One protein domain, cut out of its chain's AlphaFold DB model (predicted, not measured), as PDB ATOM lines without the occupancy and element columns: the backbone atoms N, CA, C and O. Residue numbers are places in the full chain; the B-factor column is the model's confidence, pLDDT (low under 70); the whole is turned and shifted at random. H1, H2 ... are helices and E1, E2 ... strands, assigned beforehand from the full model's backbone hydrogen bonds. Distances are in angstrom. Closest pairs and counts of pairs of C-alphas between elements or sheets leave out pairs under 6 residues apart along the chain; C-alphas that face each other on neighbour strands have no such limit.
ATOM      1  N   LYS A  39      -9.985  31.657 -24.573       79.94
ATOM      2  CA  LYS A  39     -11.432  31.739 -24.812       79.94
ATOM      3  C   LYS A  39     -11.855  31.143 -26.162       79.94
ATOM      4  O   LYS A  39     -12.906  30.507 -26.246       79.94
ATOM      5  N   GLN A  40     -11.076  31.358 -27.224       72.94
ATOM      6  CA  GLN A  40     -11.352  30.788 -28.547       72.94
ATOM      7  C   GLN A  40     -11.131  29.273 -28.556       72.94
ATOM      8  O   GLN A  40     -11.957  28.561 -29.124       72.94
ATOM      9  N   ILE A  41     -10.084  28.792 -27.877       69.12
ATOM     10  CA  ILE A  41      -9.805  27.355 -27.733       69.12
ATOM     11  C   ILE A  41     -10.953  26.674 -26.972       69.12
ATOM     12  O   ILE A  41     -11.527  25.705 -27.462       69.12
ATOM     13  N   ALA A  42     -11.382  27.234 -25.836       70.12
ATOM     14  CA  ALA A  42     -12.508  26.701 -25.065       70.12
ATOM     15  C   ALA A  42     -13.821  26.672 -25.867       70.12
ATOM     16  O   ALA A  42     -14.558  25.688 -25.830       70.12
ATOM     17  N   LYS A  43     -14.103  27.721 -26.654       72.94
ATOM     18  CA  LYS A  43     -15.294  27.765 -27.516       72.94
ATOM     19  C   LYS A  43     -15.275  26.662 -28.578       72.94
ATOM     20  O   LYS A  43     -16.318  26.059 -28.849       72.94
ATOM     21  N   GLN A  44     -14.114  26.403 -29.177       68.00
ATOM     22  CA  GLN A  44     -13.946  25.311 -30.133       68.00
ATOM     23  C   GLN A  44     -14.127  23.950 -29.450       68.00
ATOM     24  O   GLN A  44     -14.885  23.125 -29.955       68.00
ATOM     25  N   ALA A  45     -13.532  23.755 -28.270       65.56
ATOM     26  CA  ALA A  45     -13.672  22.530 -27.484       65.56
ATOM     27  C   ALA A  45     -15.141  22.206 -27.151       65.56
ATOM     28  O   ALA A  45     -15.570  21.074 -27.361       65.56
ATOM     29  N   ILE A  46     -15.932  23.195 -26.713       68.50
ATOM     30  CA  ILE A  46     -17.376  23.031 -26.453       68.50
ATOM     31  C   ILE A  46     -18.118  22.649 -27.736       68.50
ATOM     32  O   ILE A  46     -18.845  21.660 -27.764       68.50
ATOM     33  N   THR A  47     -17.897  23.407 -28.815       67.12
ATOM     34  CA  THR A  47     -18.576  23.183 -30.103       67.12
ATOM     35  C   THR A  47     -18.352  21.756 -30.600       67.12
ATOM     36  O   THR A  47     -19.285  21.085 -31.038       67.12
ATOM     37  N   ASN A  48     -17.112  21.285 -30.497       60.69
ATOM     38  CA  ASN A  48     -16.723  19.943 -30.891       60.69
ATOM     39  C   ASN A  48     -17.363  18.873 -29.995       60.69
ATOM     40  O   ASN A  48     -17.914  17.896 -30.502       60.69
ATOM     41  N   TYR A  49     -17.326  19.075 -28.676       63.88
ATOM     42  CA  TYR A  49     -17.891  18.153 -27.694       63.88
ATOM     43  C   TYR A  49     -19.398  17.945 -27.885       63.88
ATOM     44  O   TYR A  49     -19.887  16.814 -27.952       63.88
ATOM     45  N   MET A  70      -2.896  -1.892 -30.923       48.50
ATOM     46  CA  MET A  70      -2.583  -0.651 -30.220       48.50
ATOM     47  C   MET A  70      -3.573  -0.375 -29.090       48.50
ATOM     48  O   MET A  70      -3.132  -0.024 -27.999       48.50
ATOM     49  N   ILE A  71      -4.878  -0.597 -29.312       49.81
ATOM     50  CA  ILE A  71      -5.893  -0.538 -28.244       49.81
ATOM     51  C   ILE A  71      -5.548  -1.553 -27.159       49.81
ATOM     52  O   ILE A  71      -5.459  -1.188 -25.992       49.81
ATOM     53  N   VAL A  72      -5.265  -2.801 -27.540       53.38
ATOM     54  CA  VAL A  72      -4.915  -3.857 -26.579       53.38
ATOM     55  C   VAL A  72      -3.649  -3.503 -25.797       53.38
ATOM     56  O   VAL A  72      -3.591  -3.675 -24.580       53.38
ATOM     57  N   ASN A  73      -2.619  -2.983 -26.469       53.41
ATOM     58  CA  ASN A  73      -1.390  -2.570 -25.802       53.41
ATOM     59  C   ASN A  73      -1.617  -1.372 -24.866       53.41
ATOM     60  O   ASN A  73      -1.053  -1.335 -23.776       53.41
ATOM     61  N   GLN A  74      -2.455  -0.421 -25.262       50.19
ATOM     62  CA  GLN A  74      -2.836   0.720 -24.439       50.19
ATOM     63  C   GLN A  74      -3.624   0.285 -23.203       50.19
ATOM     64  O   GLN A  74      -3.253   0.660 -22.095       50.19
ATOM     65  N   GLU A  75      -4.652  -0.550 -23.361       54.28
ATOM     66  CA  GLU A  75      -5.416  -1.131 -22.250       54.28
ATOM     67  C   GLU A  75      -4.512  -1.887 -21.277       54.28
ATOM     68  O   GLU A  75      -4.628  -1.725 -20.058       54.28
ATOM     69  N   ARG A  76      -3.549  -2.653 -21.801       61.72
ATOM     70  CA  ARG A  76      -2.542  -3.340 -20.987       61.72
ATOM     71  C   ARG A  76      -1.691  -2.349 -20.188       61.72
ATOM     72  O   ARG A  76      -1.549  -2.523 -18.981       61.72
ATOM     73  N   VAL A  77      -1.140  -1.318 -20.832       56.22
ATOM     74  CA  VAL A  77      -0.293  -0.308 -20.168       56.22
ATOM     75  C   VAL A  77      -1.082   0.474 -19.113       56.22
ATOM     76  O   VAL A  77      -0.566   0.693 -18.018       56.22
ATOM     77  N   MET A  78      -2.335   0.841 -19.394       54.91
ATOM     78  CA  MET A  78      -3.217   1.478 -18.410       54.91
ATOM     79  C   MET A  78      -3.463   0.573 -17.209       54.91
ATOM     80  O   MET A  78      -3.260   1.000 -16.080       54.91
ATOM     81  N   THR A  79      -3.833  -0.687 -17.446       62.66
ATOM     82  CA  THR A  79      -4.086  -1.659 -16.371       62.66
ATOM     83  C   THR A  79      -2.843  -1.839 -15.495       62.66
ATOM     84  O   THR A  79      -2.927  -1.905 -14.268       62.66
ATOM     85  N   GLU A  80      -1.657  -1.895 -16.107       66.06
ATOM     86  CA  GLU A  80      -0.385  -1.961 -15.385       66.06
ATOM     87  C   GLU A  80      -0.122  -0.698 -14.556       66.06
ATOM     88  O   GLU A  80       0.359  -0.798 -13.425       66.06
ATOM     89  N   LEU A  81      -0.446   0.480 -15.086       61.84
ATOM     90  CA  LEU A  81      -0.296   1.751 -14.386       61.84
ATOM     91  C   LEU A  81      -1.280   1.886 -13.222       61.84
ATOM     92  O   LEU A  81      -0.865   2.240 -12.123       61.84
ATOM     93  N   GLU A  82      -2.554   1.568 -13.432       68.69
ATOM     94  CA  GLU A  82      -3.578   1.552 -12.384       68.69
ATOM     95  C   GLU A  82      -3.164   0.618 -11.255       68.69
ATOM     96  O   GLU A  82      -3.170   1.011 -10.090       68.69
ATOM     97  N   LYS A  83      -2.674  -0.578 -11.596       73.06
ATOM     98  CA  LYS A  83      -2.125  -1.504 -10.607       73.06
ATOM     99  C   LYS A  83      -0.952  -0.892  -9.840       73.06
ATOM    100  O   LYS A  83      -0.914  -1.020  -8.619       73.06
ATOM    101  N   LYS A  84      -0.014  -0.213 -10.513       72.00
ATOM    102  CA  LYS A  84       1.095   0.495  -9.842       72.00
ATOM    103  C   LYS A  84       0.584   1.591  -8.908       72.00
ATOM    104  O   LYS A  84       1.098   1.713  -7.801       72.00
ATOM    105  N   VAL A  85      -0.426   2.353  -9.320       73.19
ATOM    106  CA  VAL A  85      -1.039   3.405  -8.500       73.19
ATOM    107  C   VAL A  85      -1.730   2.814  -7.272       73.19
ATOM    108  O   VAL A  85      -1.512   3.310  -6.169       73.19
ATOM    109  N   GLU A  86      -2.507   1.740  -7.421       80.81
ATOM    110  CA  GLU A  86      -3.145   1.062  -6.285       80.81
ATOM    111  C   GLU A  86      -2.107   0.453  -5.336       80.81
ATOM    112  O   GLU A  86      -2.164   0.686  -4.132       80.81
ATOM    113  N   THR A  87      -1.079  -0.215  -5.867       82.88
ATOM    114  CA  THR A  87       0.046  -0.712  -5.057       82.88
ATOM    115  C   THR A  87       0.763   0.428  -4.323       82.88
ATOM    116  O   THR A  87       1.141   0.281  -3.163       82.88
ATOM    117  N   ALA A  88       0.932   1.593  -4.951       79.50
ATOM    118  CA  ALA A  88       1.515   2.764  -4.302       79.50
ATOM    119  C   ALA A  88       0.636   3.308  -3.161       79.50
ATOM    120  O   ALA A  88       1.166   3.711  -2.124       79.50
ATOM    121  N   LYS A  89      -0.698   3.275  -3.309       84.19
ATOM    122  CA  LYS A  89      -1.637   3.613  -2.223       84.19
ATOM    123  C   LYS A  89      -1.510   2.636  -1.056       84.19
ATOM    124  O   LYS A  89      -1.395   3.078   0.085       84.19
ATOM    125  N   GLU A  90      -1.497   1.331  -1.333       94.50
ATOM    126  CA  GLU A  90      -1.325   0.276  -0.321       94.50
ATOM    127  C   GLU A  90      -0.000   0.431   0.438       94.50
ATOM    128  O   GLU A  90       0.041   0.308   1.662       94.50
ATOM    129  N   ASN A  91       1.063   0.798  -0.281       94.62
ATOM    130  CA  ASN A  91       2.387   1.061   0.278       94.62
ATOM    131  C   ASN A  91       2.515   2.424   0.979       94.62
ATOM    132  O   ASN A  91       3.605   2.759   1.442       94.62
ATOM    133  N   GLN A  92       1.436   3.213   1.059       95.00
ATOM    134  CA  GLN A  92       1.423   4.563   1.639       95.00
ATOM    135  C   GLN A  92       2.497   5.480   1.039       95.00
ATOM    136  O   GLN A  92       3.111   6.303   1.725       95.00
ATOM    137  N   GLU A  93       2.745   5.326  -0.259       91.19
ATOM    138  CA  GLU A  93       3.686   6.165  -0.977       91.19
ATOM    139  C   GLU A  93       3.221   7.629  -0.976       91.19
ATOM    140  O   GLU A  93       2.028   7.928  -0.959       91.19
ATOM    141  N   LYS A  94       4.166   8.574  -1.013       93.81
ATOM    142  CA  LYS A  94       3.840   9.993  -1.187       93.81
ATOM    143  C   LYS A  94       3.324  10.239  -2.609       93.81
ATOM    144  O   LYS A  94       3.979   9.879  -3.587       93.81
ATOM    145  N   PHE A  95       2.180  10.913  -2.701       88.69
ATOM    146  CA  PHE A  95       1.585  11.382  -3.950       88.69
ATOM    147  C   PHE A  95       1.923  12.858  -4.162       88.69
ATOM    148  O   PHE A  95       1.729  13.672  -3.259       88.69
ATOM    149  N   TYR A  96       2.399  13.192  -5.356       85.50
ATOM    150  CA  TYR A  96       2.883  14.512  -5.734       85.50
ATOM    151  C   TYR A  96       1.899  15.171  -6.690       85.50
ATOM    152  O   TYR A  96       1.533  14.603  -7.720       85.50
ATOM    153  N   SER A  97       1.491  16.388  -6.357       90.06
ATOM    154  CA  SER A  97       0.860  17.311  -7.299       90.06
ATOM    155  C   SER A  97       1.866  17.819  -8.334       90.06
ATOM    156  O   SER A  97       3.079  17.779  -8.107       90.06
ATOM    157  N   MET A  98       1.371  18.379  -9.441       82.06
ATOM    158  CA  MET A  98       2.221  19.024 -10.452       82.06
ATOM    159  C   MET A  98       3.166  20.073  -9.838       82.06
ATOM    160  O   MET A  98       4.349  20.110 -10.166       82.06
ATOM    161  N   ASP A  99       2.683  20.879  -8.887       94.00
ATOM    162  CA  ASP A  99       3.496  21.898  -8.206       94.00
ATOM    163  C   ASP A  99       4.604  21.325  -7.324       94.00
ATOM    164  O   ASP A  99       5.687  21.909  -7.221       94.00
ATOM    165  N   GLU A 100       4.347  20.191  -6.680       94.19
ATOM    166  CA  GLU A 100       5.362  19.491  -5.898       94.19
ATOM    167  C   GLU A 100       6.431  18.894  -6.819       94.19
ATOM    168  O   GLU A 100       7.616  19.050  -6.533       94.19
ATOM    169  N   ILE A 101       6.044  18.309  -7.959       85.69
ATOM    170  CA  ILE A 101       6.989  17.762  -8.950       85.69
ATOM    171  C   ILE A 101       7.902  18.866  -9.505       85.69
ATOM    172  O   ILE A 101       9.118  18.688  -9.579       85.69
ATOM    173  N   LEU A 102       7.351  20.038  -9.836       90.12
ATOM    174  CA  LEU A 102       8.133  21.170 -10.352       90.12
ATOM    175  C   LEU A 102       9.212  21.653  -9.366       90.12
ATOM    176  O   LEU A 102      10.285  22.102  -9.785       90.12
ATOM    177  N   LYS A 103       8.962  21.526  -8.059       96.88
ATOM    178  CA  LYS A 103       9.874  21.959  -6.986       96.88
ATOM    179  C   LYS A 103      10.811  20.861  -6.484       96.88
ATOM    180  O   LYS A 103      11.826  21.184  -5.871       96.88
ATOM    181  N   ALA A 104      10.491  19.598  -6.732       92.38
ATOM    182  CA  ALA A 104      11.256  18.462  -6.239       92.38
ATOM    183  C   ALA A 104      12.622  18.314  -6.939       92.38
ATOM    184  O   ALA A 104      12.874  18.929  -7.978       92.38
ATOM    185  N   ASN A 105      13.532  17.526  -6.367       94.25
ATOM    186  CA  ASN A 105      14.862  17.258  -6.936       94.25
ATOM    187  C   ASN A 105      14.986  15.799  -7.402       94.25
ATOM    188  O   ASN A 105      14.179  14.955  -7.016       94.25
ATOM    189  N   ALA A 106      15.990  15.489  -8.227       89.06
ATOM    190  CA  ALA A 106      16.118  14.153  -8.808       89.06
ATOM    191  C   ALA A 106      16.406  13.069  -7.753       89.06
ATOM    192  O   ALA A 106      15.902  11.948  -7.853       89.06
ATOM    193  N   GLN A 107      17.145  13.422  -6.692       94.62
ATOM    194  CA  GLN A 107      17.434  12.526  -5.570       94.62
ATOM    195  C   GLN A 107      16.154  12.046  -4.865       94.62
ATOM    196  O   GLN A 107      16.082  10.887  -4.457       94.62
ATOM    197  N   GLU A 108      15.129  12.898  -4.759       90.75
ATOM    198  CA  GLU A 108      13.831  12.538  -4.179       90.75
ATOM    199  C   GLU A 108      13.148  11.410  -4.961       90.75
ATOM    200  O   GLU A 108      12.452  10.613  -4.340       90.75
ATOM    201  N   PHE A 109      13.396  11.273  -6.267       82.81
ATOM    202  CA  PHE A 109      12.837  10.210  -7.117       82.81
ATOM    203  C   PHE A 109      13.822   9.073  -7.414       82.81
ATOM    204  O   PHE A 109      13.404   8.018  -7.879       82.81
ATOM    205  N   GLY A 110      15.110   9.246  -7.104       88.38
ATOM    206  CA  GLY A 110      16.148   8.274  -7.449       88.38
ATOM    207  C   GLY A 110      16.430   8.206  -8.955       88.38
ATOM    208  O   GLY A 110      16.799   7.144  -9.449       88.38
ATOM    209  N   ILE A 111      16.239   9.316  -9.673       80.25
ATOM    210  CA  ILE A 111      16.477   9.447 -11.120       80.25
ATOM    211  C   ILE A 111      17.638  10.411 -11.398       80.25
ATOM    212  O   ILE A 111      18.172  11.031 -10.474       80.25
ATOM    213  N   SER A 112      18.049  10.539 -12.662       81.69
ATOM    214  CA  SER A 112      19.069  11.517 -13.050       81.69
ATOM    215  C   SER A 112      18.520  12.951 -13.043       81.69
ATOM    216  O   SER A 112      17.318  13.177 -13.202       81.69
ATOM    217  N   GLU A 113      19.396  13.948 -12.885       87.12
ATOM    218  CA  GLU A 113      19.001  15.361 -13.014       87.12
ATOM    219  C   GLU A 113      18.466  15.682 -14.418       87.12
ATOM    220  O   GLU A 113      17.541  16.482 -14.561       87.12
ATOM    221  N   ASP A 114      18.984  15.021 -15.457       76.94
ATOM    222  CA  ASP A 114      18.492  15.182 -16.826       76.94
ATOM    223  C   ASP A 114      17.046  14.691 -16.969       76.94
ATOM    224  O   ASP A 114      16.215  15.393 -17.555       76.94
ATOM    225  N   ASP A 115      16.716  13.542 -16.377       74.06
ATOM    226  CA  ASP A 115      15.358  12.991 -16.380       74.06
ATOM    227  C   ASP A 115      14.407  13.844 -15.553       74.06
ATOM    228  O   ASP A 115      13.302  14.154 -16.001       74.06
ATOM    229  N   MET A 116      14.850  14.316 -14.386       81.31
ATOM    230  CA  MET A 116      14.046  15.230 -13.579       81.31
ATOM    231  C   MET A 116      13.758  16.528 -14.339       81.31
ATOM    232  O   MET A 116      12.624  17.007 -14.348       81.31
ATOM    233  N   ASN A 117      14.750  17.085 -15.036       73.69
ATOM    234  CA  ASN A 117      14.564  18.276 -15.861       73.69
ATOM    235  C   ASN A 117      13.610  18.027 -17.040       73.69
ATOM    236  O   ASN A 117      12.818  18.912 -17.376       73.69
ATOM    237  N   ARG A 118      13.648  16.839 -17.660       67.06
ATOM    238  CA  ARG A 118      12.687  16.429 -18.701       67.06
ATOM    239  C   ARG A 118      11.264  16.365 -18.152       67.06
ATOM    240  O   ARG A 118      10.378  17.000 -18.722       67.06
ATOM    241  N   ILE A 119      11.071  15.690 -17.018       70.62
ATOM    242  CA  ILE A 119       9.775  15.590 -16.336       70.62
ATOM    243  C   ILE A 119       9.256  16.990 -16.005       70.62
ATOM    244  O   ILE A 119       8.140  17.332 -16.386       70.62
ATOM    245  N   LYS A 120      10.070  17.849 -15.379       76.19
ATOM    246  CA  LYS A 120       9.660  19.214 -15.012       76.19
ATOM    247  C   LYS A 120       9.208  20.047 -16.204       76.19
ATOM    248  O   LYS A 120       8.197  20.731 -16.087       76.19
ATOM    249  N   ARG A 121       9.919  19.990 -17.336       70.94
ATOM    250  CA  ARG A 121       9.487  20.690 -18.557       70.94
ATOM    251  C   ARG A 121       8.116  20.201 -19.007       70.94
ATOM    252  O   ARG A 121       7.237  21.018 -19.241       70.94
ATOM    253  N   SER A 122       7.918  18.885 -19.042       65.50
ATOM    254  CA  SER A 122       6.643  18.313 -19.465       65.50
ATOM    255  C   SER A 122       5.492  18.655 -18.514       65.50
ATOM    256  O   SER A 122       4.405  18.991 -18.974       65.50
ATOM    257  N   ILE A 123       5.727  18.628 -17.198       71.44
ATOM    258  CA  ILE A 123       4.738  19.035 -16.190       71.44
ATOM    259  C   ILE A 123       4.415  20.526 -16.294       71.44
ATOM    260  O   ILE A 123       3.254  20.902 -16.155       71.44
ATOM    261  N   ALA A 124       5.415  21.378 -16.535       71.75
ATOM    262  CA  ALA A 124       5.212  22.818 -16.668       71.75
ATOM    263  C   ALA A 124       4.302  23.132 -17.860       71.75
ATOM    264  O   ALA A 124       3.294  23.812 -17.683       71.75
ATOM    265  N   THR A 125       4.611  22.561 -19.028       66.69
ATOM    266  CA  THR A 125       3.790  22.682 -20.239       66.69
ATOM    267  C   THR A 125       2.382  22.140 -20.008       66.69
ATOM    268  O   THR A 125       1.406  22.837 -20.273       66.69
ATOM    269  N   GLN A 126       2.258  20.942 -19.421       68.25
ATOM    270  CA  GLN A 126       0.948  20.347 -19.160       68.25
ATOM    271  C   GLN A 126       0.089  21.221 -18.236       68.25
ATOM    272  O   GLN A 126      -1.098  21.444 -18.481       68.25
ATOM    273  N   LYS A 127       0.686  21.715 -17.149       73.75
ATOM    274  CA  LYS A 127       0.001  22.575 -16.186       73.75
ATOM    275  C   LYS A 127      -0.442  23.883 -16.837       73.75
ATOM    276  O   LYS A 127      -1.565  24.323 -16.592       73.75
ATOM    277  N   GLU A 128       0.429  24.505 -17.629       75.62
ATOM    278  CA  GLU A 128       0.146  25.762 -18.316       75.62
ATOM    279  C   GLU A 128      -1.042  25.615 -19.265       75.62
ATOM    280  O   GLU A 128      -2.023  26.343 -19.128       75.62
ATOM    281  N   GLU A 129      -1.006  24.640 -20.168       69.69
ATOM    282  CA  GLU A 129      -2.036  24.507 -21.196       69.69
ATOM    283  C   GLU A 129      -3.392  24.063 -20.603       69.69
ATOM    284  O   GLU A 129      -4.440  24.579 -21.003       69.69
ATOM    285  N   LEU A 130      -3.404  23.193 -19.577       72.69
ATOM    286  CA  LEU A 130      -4.630  22.877 -18.823       72.69
ATOM    287  C   LEU A 130      -5.205  24.117 -18.121       72.69
ATOM    288  O   LEU A 130      -6.422  24.327 -18.131       72.69
ATOM    289  N   SER A 131      -4.339  24.939 -17.520       82.62
ATOM    290  CA  SER A 131      -4.748  26.158 -16.813       82.62
ATOM    291  C   SER A 131      -5.304  27.203 -17.774       82.62
ATOM    292  O   SER A 131      -6.367  27.764 -17.508       82.62
ATOM    293  N   GLN A 132      -4.638  27.422 -18.911       79.69
ATOM    294  CA  GLN A 132      -5.109  28.322 -19.961       79.69
ATOM    295  C   GLN A 132      -6.473  27.866 -20.482       79.69
ATOM    296  O   GLN A 132      -7.411  28.660 -20.545       79.69
ATOM    297  N   LEU A 133      -6.644  26.579 -20.795       76.25
ATOM    298  CA  LEU A 133      -7.933  26.104 -21.286       76.25
ATOM    299  C   LEU A 133      -9.045  26.297 -20.244       76.25
ATOM    300  O   LEU A 133     -10.119  26.797 -20.585       76.25
ATOM    301  N   LEU A 134      -8.784  25.979 -18.972       82.44
ATOM    302  CA  LEU A 134      -9.734  26.205 -17.880       82.44
ATOM    303  C   LEU A 134     -10.080  27.698 -17.702       82.44
ATOM    304  O   LEU A 134     -11.242  28.041 -17.456       82.44
ATOM    305  N   GLU A 135      -9.113  28.600 -17.879       90.25
ATOM    306  CA  GLU A 135      -9.341  30.050 -17.922       90.25
ATOM    307  C   GLU A 135     -10.251  30.440 -19.096       90.25
ATOM    308  O   GLU A 135     -11.151  31.272 -18.941       90.25
ATOM    309  N   GLY A 136     -10.084  29.797 -20.254       87.69
ATOM    310  CA  GLY A 136     -10.964  29.944 -21.411       87.69
ATOM    311  C   GLY A 136     -12.423  29.602 -21.095       87.69
ATOM    312  O   GLY A 136     -13.315  30.399 -21.395       87.69
ATOM    313  N   PHE A 137     -12.667  28.466 -20.432       87.31
ATOM    314  CA  PHE A 137     -14.003  28.070 -19.958       87.31
ATOM    315  C   PHE A 137     -14.557  29.055 -18.923       87.31
ATOM    316  O   PHE A 137     -15.711  29.478 -19.016       87.31
ATOM    317  N   THR A 138     -13.723  29.491 -17.978       92.25
ATOM    318  CA  THR A 138     -14.102  30.484 -16.962       92.25
ATOM    319  C   THR A 138     -14.520  31.808 -17.604       92.25
ATOM    320  O   THR A 138     -15.565  32.366 -17.268       92.25
ATOM    321  N   SER A 139     -13.774  32.264 -18.611       94.19
ATOM    322  CA  SER A 139     -14.039  33.490 -19.377       94.19
ATOM    323  C   SER A 139     -15.287  33.418 -20.267       94.19
ATOM    324  O   SER A 139     -15.759  34.450 -20.764       94.19
ATOM    325  N   LEU A 140     -15.801  32.213 -20.519       92.94
ATOM    326  CA  LEU A 140     -17.071  31.969 -21.207       92.94
ATOM    327  C   LEU A 140     -18.256  31.834 -20.240       92.94
ATOM    328  O   LEU A 140     -19.390  31.854 -20.701       92.94
ATOM    329  N   GLY A 141     -18.018  31.738 -18.927       94.06
ATOM    330  CA  GLY A 141     -19.057  31.402 -17.948       94.06
ATOM    331  C   GLY A 141     -19.399  29.906 -17.904       94.06
ATOM    332  O   GLY A 141     -20.395  29.526 -17.299       94.06
ATOM    333  N   GLU A 142     -18.558  29.056 -18.497       91.38
ATOM    334  CA  GLU A 142     -18.791  27.620 -18.721       91.38
ATOM    335  C   GLU A 142     -18.033  26.740 -17.710       91.38
ATOM    336  O   GLU A 142     -17.620  25.619 -18.001       91.38
ATOM    337  N   VAL A 143     -17.834  27.237 -16.485       90.75
ATOM    338  CA  VAL A 143     -17.085  26.537 -15.417       90.75
ATOM    339  C   VAL A 143     -17.692  25.191 -15.008       90.75
ATOM    340  O   VAL A 143     -16.990  24.345 -14.464       90.75
ATOM    341  N   ASN A 144     -18.985  24.990 -15.274       90.69
ATOM    342  CA  ASN A 144     -19.708  23.750 -14.975       90.69
ATOM    343  C   ASN A 144     -19.794  22.804 -16.185       90.69
ATOM    344  O   ASN A 144     -20.442  21.762 -16.093       90.69
ATOM    345  N   HIS A 145     -19.184  23.157 -17.321       80.62
ATOM    346  CA  HIS A 145     -19.113  22.268 -18.473       80.62
ATOM    347  C   HIS A 145     -18.273  21.027 -18.124       80.62
ATOM    348  O   HIS A 145     -17.272  21.122 -17.417       80.62
ATOM    349  N   GLU A 146     -18.646  19.858 -18.648       74.00
ATOM    350  CA  GLU A 146     -18.015  18.567 -18.313       74.00
ATOM    351  C   GLU A 146     -16.499  18.563 -18.567       74.00
ATOM    352  O   GLU A 146     -15.712  18.051 -17.774       74.00
ATOM    353  N   ILE A 147     -16.082  19.236 -19.640       70.69
ATOM    354  CA  ILE A 147     -14.671  19.503 -19.936       70.69
ATOM    355  C   ILE A 147     -13.992  20.312 -18.824       70.69
ATOM    356  O   ILE A 147     -12.924  19.922 -18.362       70.69
ATOM    357  N   ALA A 148     -14.587  21.423 -18.383       74.31
ATOM    358  CA  ALA A 148     -13.990  22.299 -17.375       74.31
ATOM    359  C   ALA A 148     -13.791  21.575 -16.035       74.31
ATOM    360  O   ALA A 148     -12.737  21.710 -15.412       74.31
ATOM    361  N   ILE A 149     -14.764  20.747 -15.638       76.69
ATOM    362  CA  ILE A 149     -14.675  19.897 -14.443       76.69
ATOM    363  C   ILE A 149     -13.461  18.970 -14.551       76.69
ATOM    364  O   ILE A 149     -12.617  18.950 -13.658       76.69
ATOM    365  N   LYS A 150     -13.308  18.283 -15.686       69.94
ATOM    366  CA  LYS A 150     -12.183  17.372 -15.918       69.94
ATOM    367  C   LYS A 150     -10.834  18.068 -15.979       69.94
ATOM    368  O   LYS A 150      -9.852  17.523 -15.487       69.94
ATOM    369  N   LEU A 151     -10.748  19.250 -16.584       72.69
ATOM    370  CA  LEU A 151      -9.504  20.025 -16.601       72.69
ATOM    371  C   LEU A 151      -9.057  20.349 -15.177       72.69
ATOM    372  O   LEU A 151      -7.887  20.171 -14.845       72.69
ATOM    373  N   LYS A 152     -10.005  20.752 -14.325       79.00
ATOM    374  CA  LYS A 152      -9.746  20.996 -12.909       79.00
ATOM    375  C   LYS A 152      -9.306  19.723 -12.179       79.00
ATOM    376  O   LYS A 152      -8.295  19.754 -11.491       79.00
ATOM    377  N   GLU A 153     -10.001  18.605 -12.379       74.62
ATOM    378  CA  GLU A 153      -9.613  17.311 -11.796       74.62
ATOM    379  C   GLU A 153      -8.192  16.894 -12.201       74.62
ATOM    380  O   GLU A 153      -7.431  16.439 -11.354       74.62
ATOM    381  N   ASN A 154      -7.802  17.101 -13.466       69.12
ATOM    382  CA  ASN A 154      -6.448  16.807 -13.950       69.12
ATOM    383  C   ASN A 154      -5.387  17.733 -13.334       69.12
ATOM    384  O   ASN A 154      -4.286  17.279 -13.031       69.12
ATOM    385  N   LEU A 155      -5.698  19.020 -13.141       75.69
ATOM    386  CA  LEU A 155      -4.808  19.966 -12.455       75.69
ATOM    387  C   LEU A 155      -4.619  19.606 -10.973       75.69
ATOM    388  O   LEU A 155      -3.517  19.751 -10.442       75.69
ATOM    389  N   ASP A 156      -5.678  19.121 -10.326       79.12
ATOM    390  CA  ASP A 156      -5.682  18.723  -8.914       79.12
ATOM    391  C   ASP A 156      -5.146  17.291  -8.693       79.12
ATOM    392  O   ASP A 156      -4.881  16.885  -7.553       79.12
ATOM    393  N   GLN A 157      -4.970  16.515  -9.768       78.50
ATOM    394  CA  GLN A 157      -4.518  15.131  -9.704       78.50
ATOM    395  C   GLN A 157      -3.104  15.026  -9.126       78.50
ATOM    396  O   GLN A 157      -2.195  15.803  -9.434       78.50
ATOM    397  N   LYS A 158      -2.908  14.001  -8.294       81.25
ATOM    398  CA  LYS A 158      -1.610  13.660  -7.718       81.25
ATOM    399  C   LYS A 158      -1.146  12.292  -8.185       81.25
ATOM    400  O   LYS A 158      -1.957  11.384  -8.365       81.25
ATOM    401  N   TRP A 159       0.166  12.139  -8.293       77.50
ATOM    402  CA  TRP A 159       0.813  10.944  -8.821       77.50
ATOM    403  C   TRP A 159       1.769  10.341  -7.793       77.50
ATOM    404  O   TRP A 159       2.517  11.090  -7.158       77.50
ATOM    405  N   PRO A 160       1.762   9.016  -7.586       81.81
ATOM    406  CA  PRO A 160       2.712   8.390  -6.678       81.81
ATOM    407  C   PRO A 160       4.146   8.546  -7.192       81.81
ATOM    408  O   PRO A 160       4.387   8.557  -8.399       81.81
ATOM    409  N   LYS A 161       5.123   8.649  -6.287       82.38
ATOM    410  CA  LYS A 161       6.537   8.811  -6.672       82.38
ATOM    411  C   LYS A 161       7.028   7.720  -7.637       82.38
ATOM    412  O   LYS A 161       7.736   8.039  -8.584       82.38
ATOM    413  N   SER A 162       6.614   6.472  -7.453       77.25
ATOM    414  CA  SER A 162       7.028   5.313  -8.249       77.25
ATOM    415  C   SER A 162       6.590   5.355  -9.715       77.25
ATOM    416  O   SER A 162       7.135   4.606 -10.526       77.25
ATOM    417  N   VAL A 163       5.644   6.227 -10.080       75.12
ATOM    418  CA  VAL A 163       5.220   6.423 -11.478       75.12
ATOM    419  C   VAL A 163       5.791   7.697 -12.109       75.12
ATOM    420  O   VAL A 163       5.519   7.970 -13.275       75.12
ATOM    421  N   ILE A 164       6.615   8.452 -11.376       71.44
ATOM    422  CA  ILE A 164       7.295   9.663 -11.853       71.44
ATOM    423  C   ILE A 164       8.740   9.290 -12.211       71.44
ATOM    424  O   ILE A 164       9.631   9.298 -11.363       71.44
ATOM    425  N   TYR A 165       8.961   8.900 -13.466       65.25
ATOM    426  CA  TYR A 165      10.265   8.473 -13.984       65.25
ATOM    427  C   TYR A 165      10.325   8.620 -15.509       65.25
ATOM    428  O   TYR A 165       9.298   8.815 -16.152       65.25
ATOM    429  N   VAL A 166      11.519   8.499 -16.091       63.56
ATOM    430  CA  VAL A 166      11.704   8.316 -17.538       63.56
ATOM    431  C   VAL A 166      12.093   6.857 -17.775       63.56
ATOM    432  O   VAL A 166      12.983   6.328 -17.109       63.56
ATOM    433  N   ASP A 167      11.380   6.166 -18.665       64.25
ATOM    434  CA  ASP A 167      11.665   4.765 -18.975       64.25
ATOM    435  C   ASP A 167      12.728   4.640 -20.066       64.25
ATOM    436  O   ASP A 167      12.444   4.823 -21.245       64.25
ATOM    437  N   HIS A 168      13.935   4.256 -19.657       60.84
ATOM    438  CA  HIS A 168      15.067   4.032 -20.558       60.84
ATOM    439  C   HIS A 168      15.188   2.586 -21.057       60.84
ATOM    440  O   HIS A 168      16.127   2.255 -21.785       60.84
ATOM    441  N   SER A 169      14.279   1.682 -20.665       56.59
ATOM    442  CA  SER A 169      14.380   0.250 -20.999       56.59
ATOM    443  C   SER A 169      14.353  -0.025 -22.506       56.59
ATOM    444  O   SER A 169      14.805  -1.084 -22.950       56.59
ATOM    445  N   SER A 178       6.993   4.569 -26.493       31.27
ATOM    446  CA  SER A 178       7.397   4.693 -25.090       31.27
ATOM    447  C   SER A 178       6.180   4.497 -24.183       31.27
ATOM    448  O   SER A 178       5.269   5.319 -24.150       31.27
ATOM    449  N   GLY A 179       6.154   3.387 -23.449       31.45
ATOM    450  CA  GLY A 179       5.083   3.041 -22.512       31.45
ATOM    451  C   GLY A 179       5.502   3.223 -21.056       31.45
ATOM    452  O   GLY A 179       5.312   2.301 -20.267       31.45
ATOM    453  N   GLY A 180       6.117   4.350 -20.693       31.67
ATOM    454  CA  GLY A 180       6.731   4.488 -19.373       31.67
ATOM    455  C   GLY A 180       6.700   5.901 -18.799       31.67
ATOM    456  O   GLY A 180       6.949   6.850 -19.525       31.67
ATOM    457  N   GLY A 181       6.411   5.974 -17.490       37.88
ATOM    458  CA  GLY A 181       6.435   7.173 -16.634       37.88
ATOM    459  C   GLY A 181       5.494   8.344 -16.971       37.88
ATOM    460  O   GLY A 181       5.273   8.676 -18.127       37.88
ATOM    461  N   PHE A 182       4.936   8.997 -15.945       38.53
ATOM    462  CA  PHE A 182       4.142  10.222 -16.113       38.53
ATOM    463  C   PHE A 182       5.043  11.423 -16.489       38.53
ATOM    464  O   PHE A 182       6.088  11.590 -15.850       38.53
ATOM    465  N   PRO A 183       4.632  12.310 -17.426       38.41
ATOM    466  CA  PRO A 183       3.356  12.328 -18.159       38.41
ATOM    467  C   PRO A 183       3.304  11.405 -19.388       38.41
ATOM    468  O   PRO A 183       4.244  11.338 -20.173       38.41
TER     469      PRO A 183
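This is residues 39 to 49, 70 to 169 and 178 to 183 of the 247 residues of an uncharacterized protein of Bacillus clarus (UniProt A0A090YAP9). Look first for one long helix, H5, the spine of the model along its longest axis; H6 folds back along its later part as a helical hairpin and leads into a small pair of strands, E1 and E2. H1 makes a corner with H5, its first residue Lys 39 meeting H5 near its end at Gly 136, short H3 packs on H5 at residues 120 to 127, H4 makes a corner with the beginning of H5, and H2 touches no helix but reaches the strand pair with residues 84 to 89. You have 117 printed residues, with six named helices and two named strands in the order H1 H2 E1 H3 H4 H5 H6 E2; the sheet, E1 - E2, is antiparallel and the class is mostly helix. The whole is only just loose, close to compact, with a radius of gyration of the C-alphas of 16.2 A, and spans 43 by 34 by 26 A.

Start at H1, residues 39 to 49, which touches residues 133 to 140 of the hub H5, residues 113 to 140; their closest C-alphas, Lys 39 and Gly 136, are 3.9 A apart, and their lines are about perpendicular at 84 degrees. Next comes H2, residues 70 to 90, apart from H5; its closest C-alpha to E2, residues 158 to 160, is that of Ala 88, 6.2 A from that of Pro 160. E1, residues 95 to 97, is the antiparallel neighbour of E2 at 143 degrees; find N 96 and O 159 at 2.8 A and N 159 and O 96 at 2.9 A, both within hydrogen-bond range. H3, residues 98 to 103, touches H5 at a steep tilt of 42 degrees, opposite ways, with the C-alphas of Leu 102 and Lys 120 closest at 5.3 A. H4, residues 106 to 109, only just touches H5, only at the corner, with 3 pairs of C-alphas within 8 A, the closest being Ala 106 and Glu 113 at 5.2 A. H6, residues 146 to 156, forms a helical hairpin with H5, touching its residues 127 to 137 at a shallow tilt of 34 degrees, only just short of steep, opposite ways; the C-alphas of Leu 134 and Ala 148 are closest, 5.8 A apart. In H1, H2, H3, H5 and H6 every O i to N i+4 pair is within hydrogen-bond range; H4 is too short for one.

Find C-alpha 39 at (-11.432, 31.739, -24.812), where H1 begins. H2 is 29.9 A long. Find C-alpha 113 at (19.001, 15.361, -13.014); from there H5 runs 40.5 A to C-alpha 140 at (-17.071, 31.969, -21.207). H6 measures 15.5 A, and E2 ends at C-alpha 160, (2.712, 8.390, -6.678).

The two C-alphas farthest apart, Gly 141 and Ser 169, are 45.8 A apart. Residues 50 to 69 and 170 to 177 are not printed, with C-alpha gaps of 24.4 A and 9.2 A. Of the links that are printed whole, none is long. The mean pLDDT of the printed part is 74.4, and 38 residues are under 70, among them 70 to 82, 165 to 169 and 178 to 183.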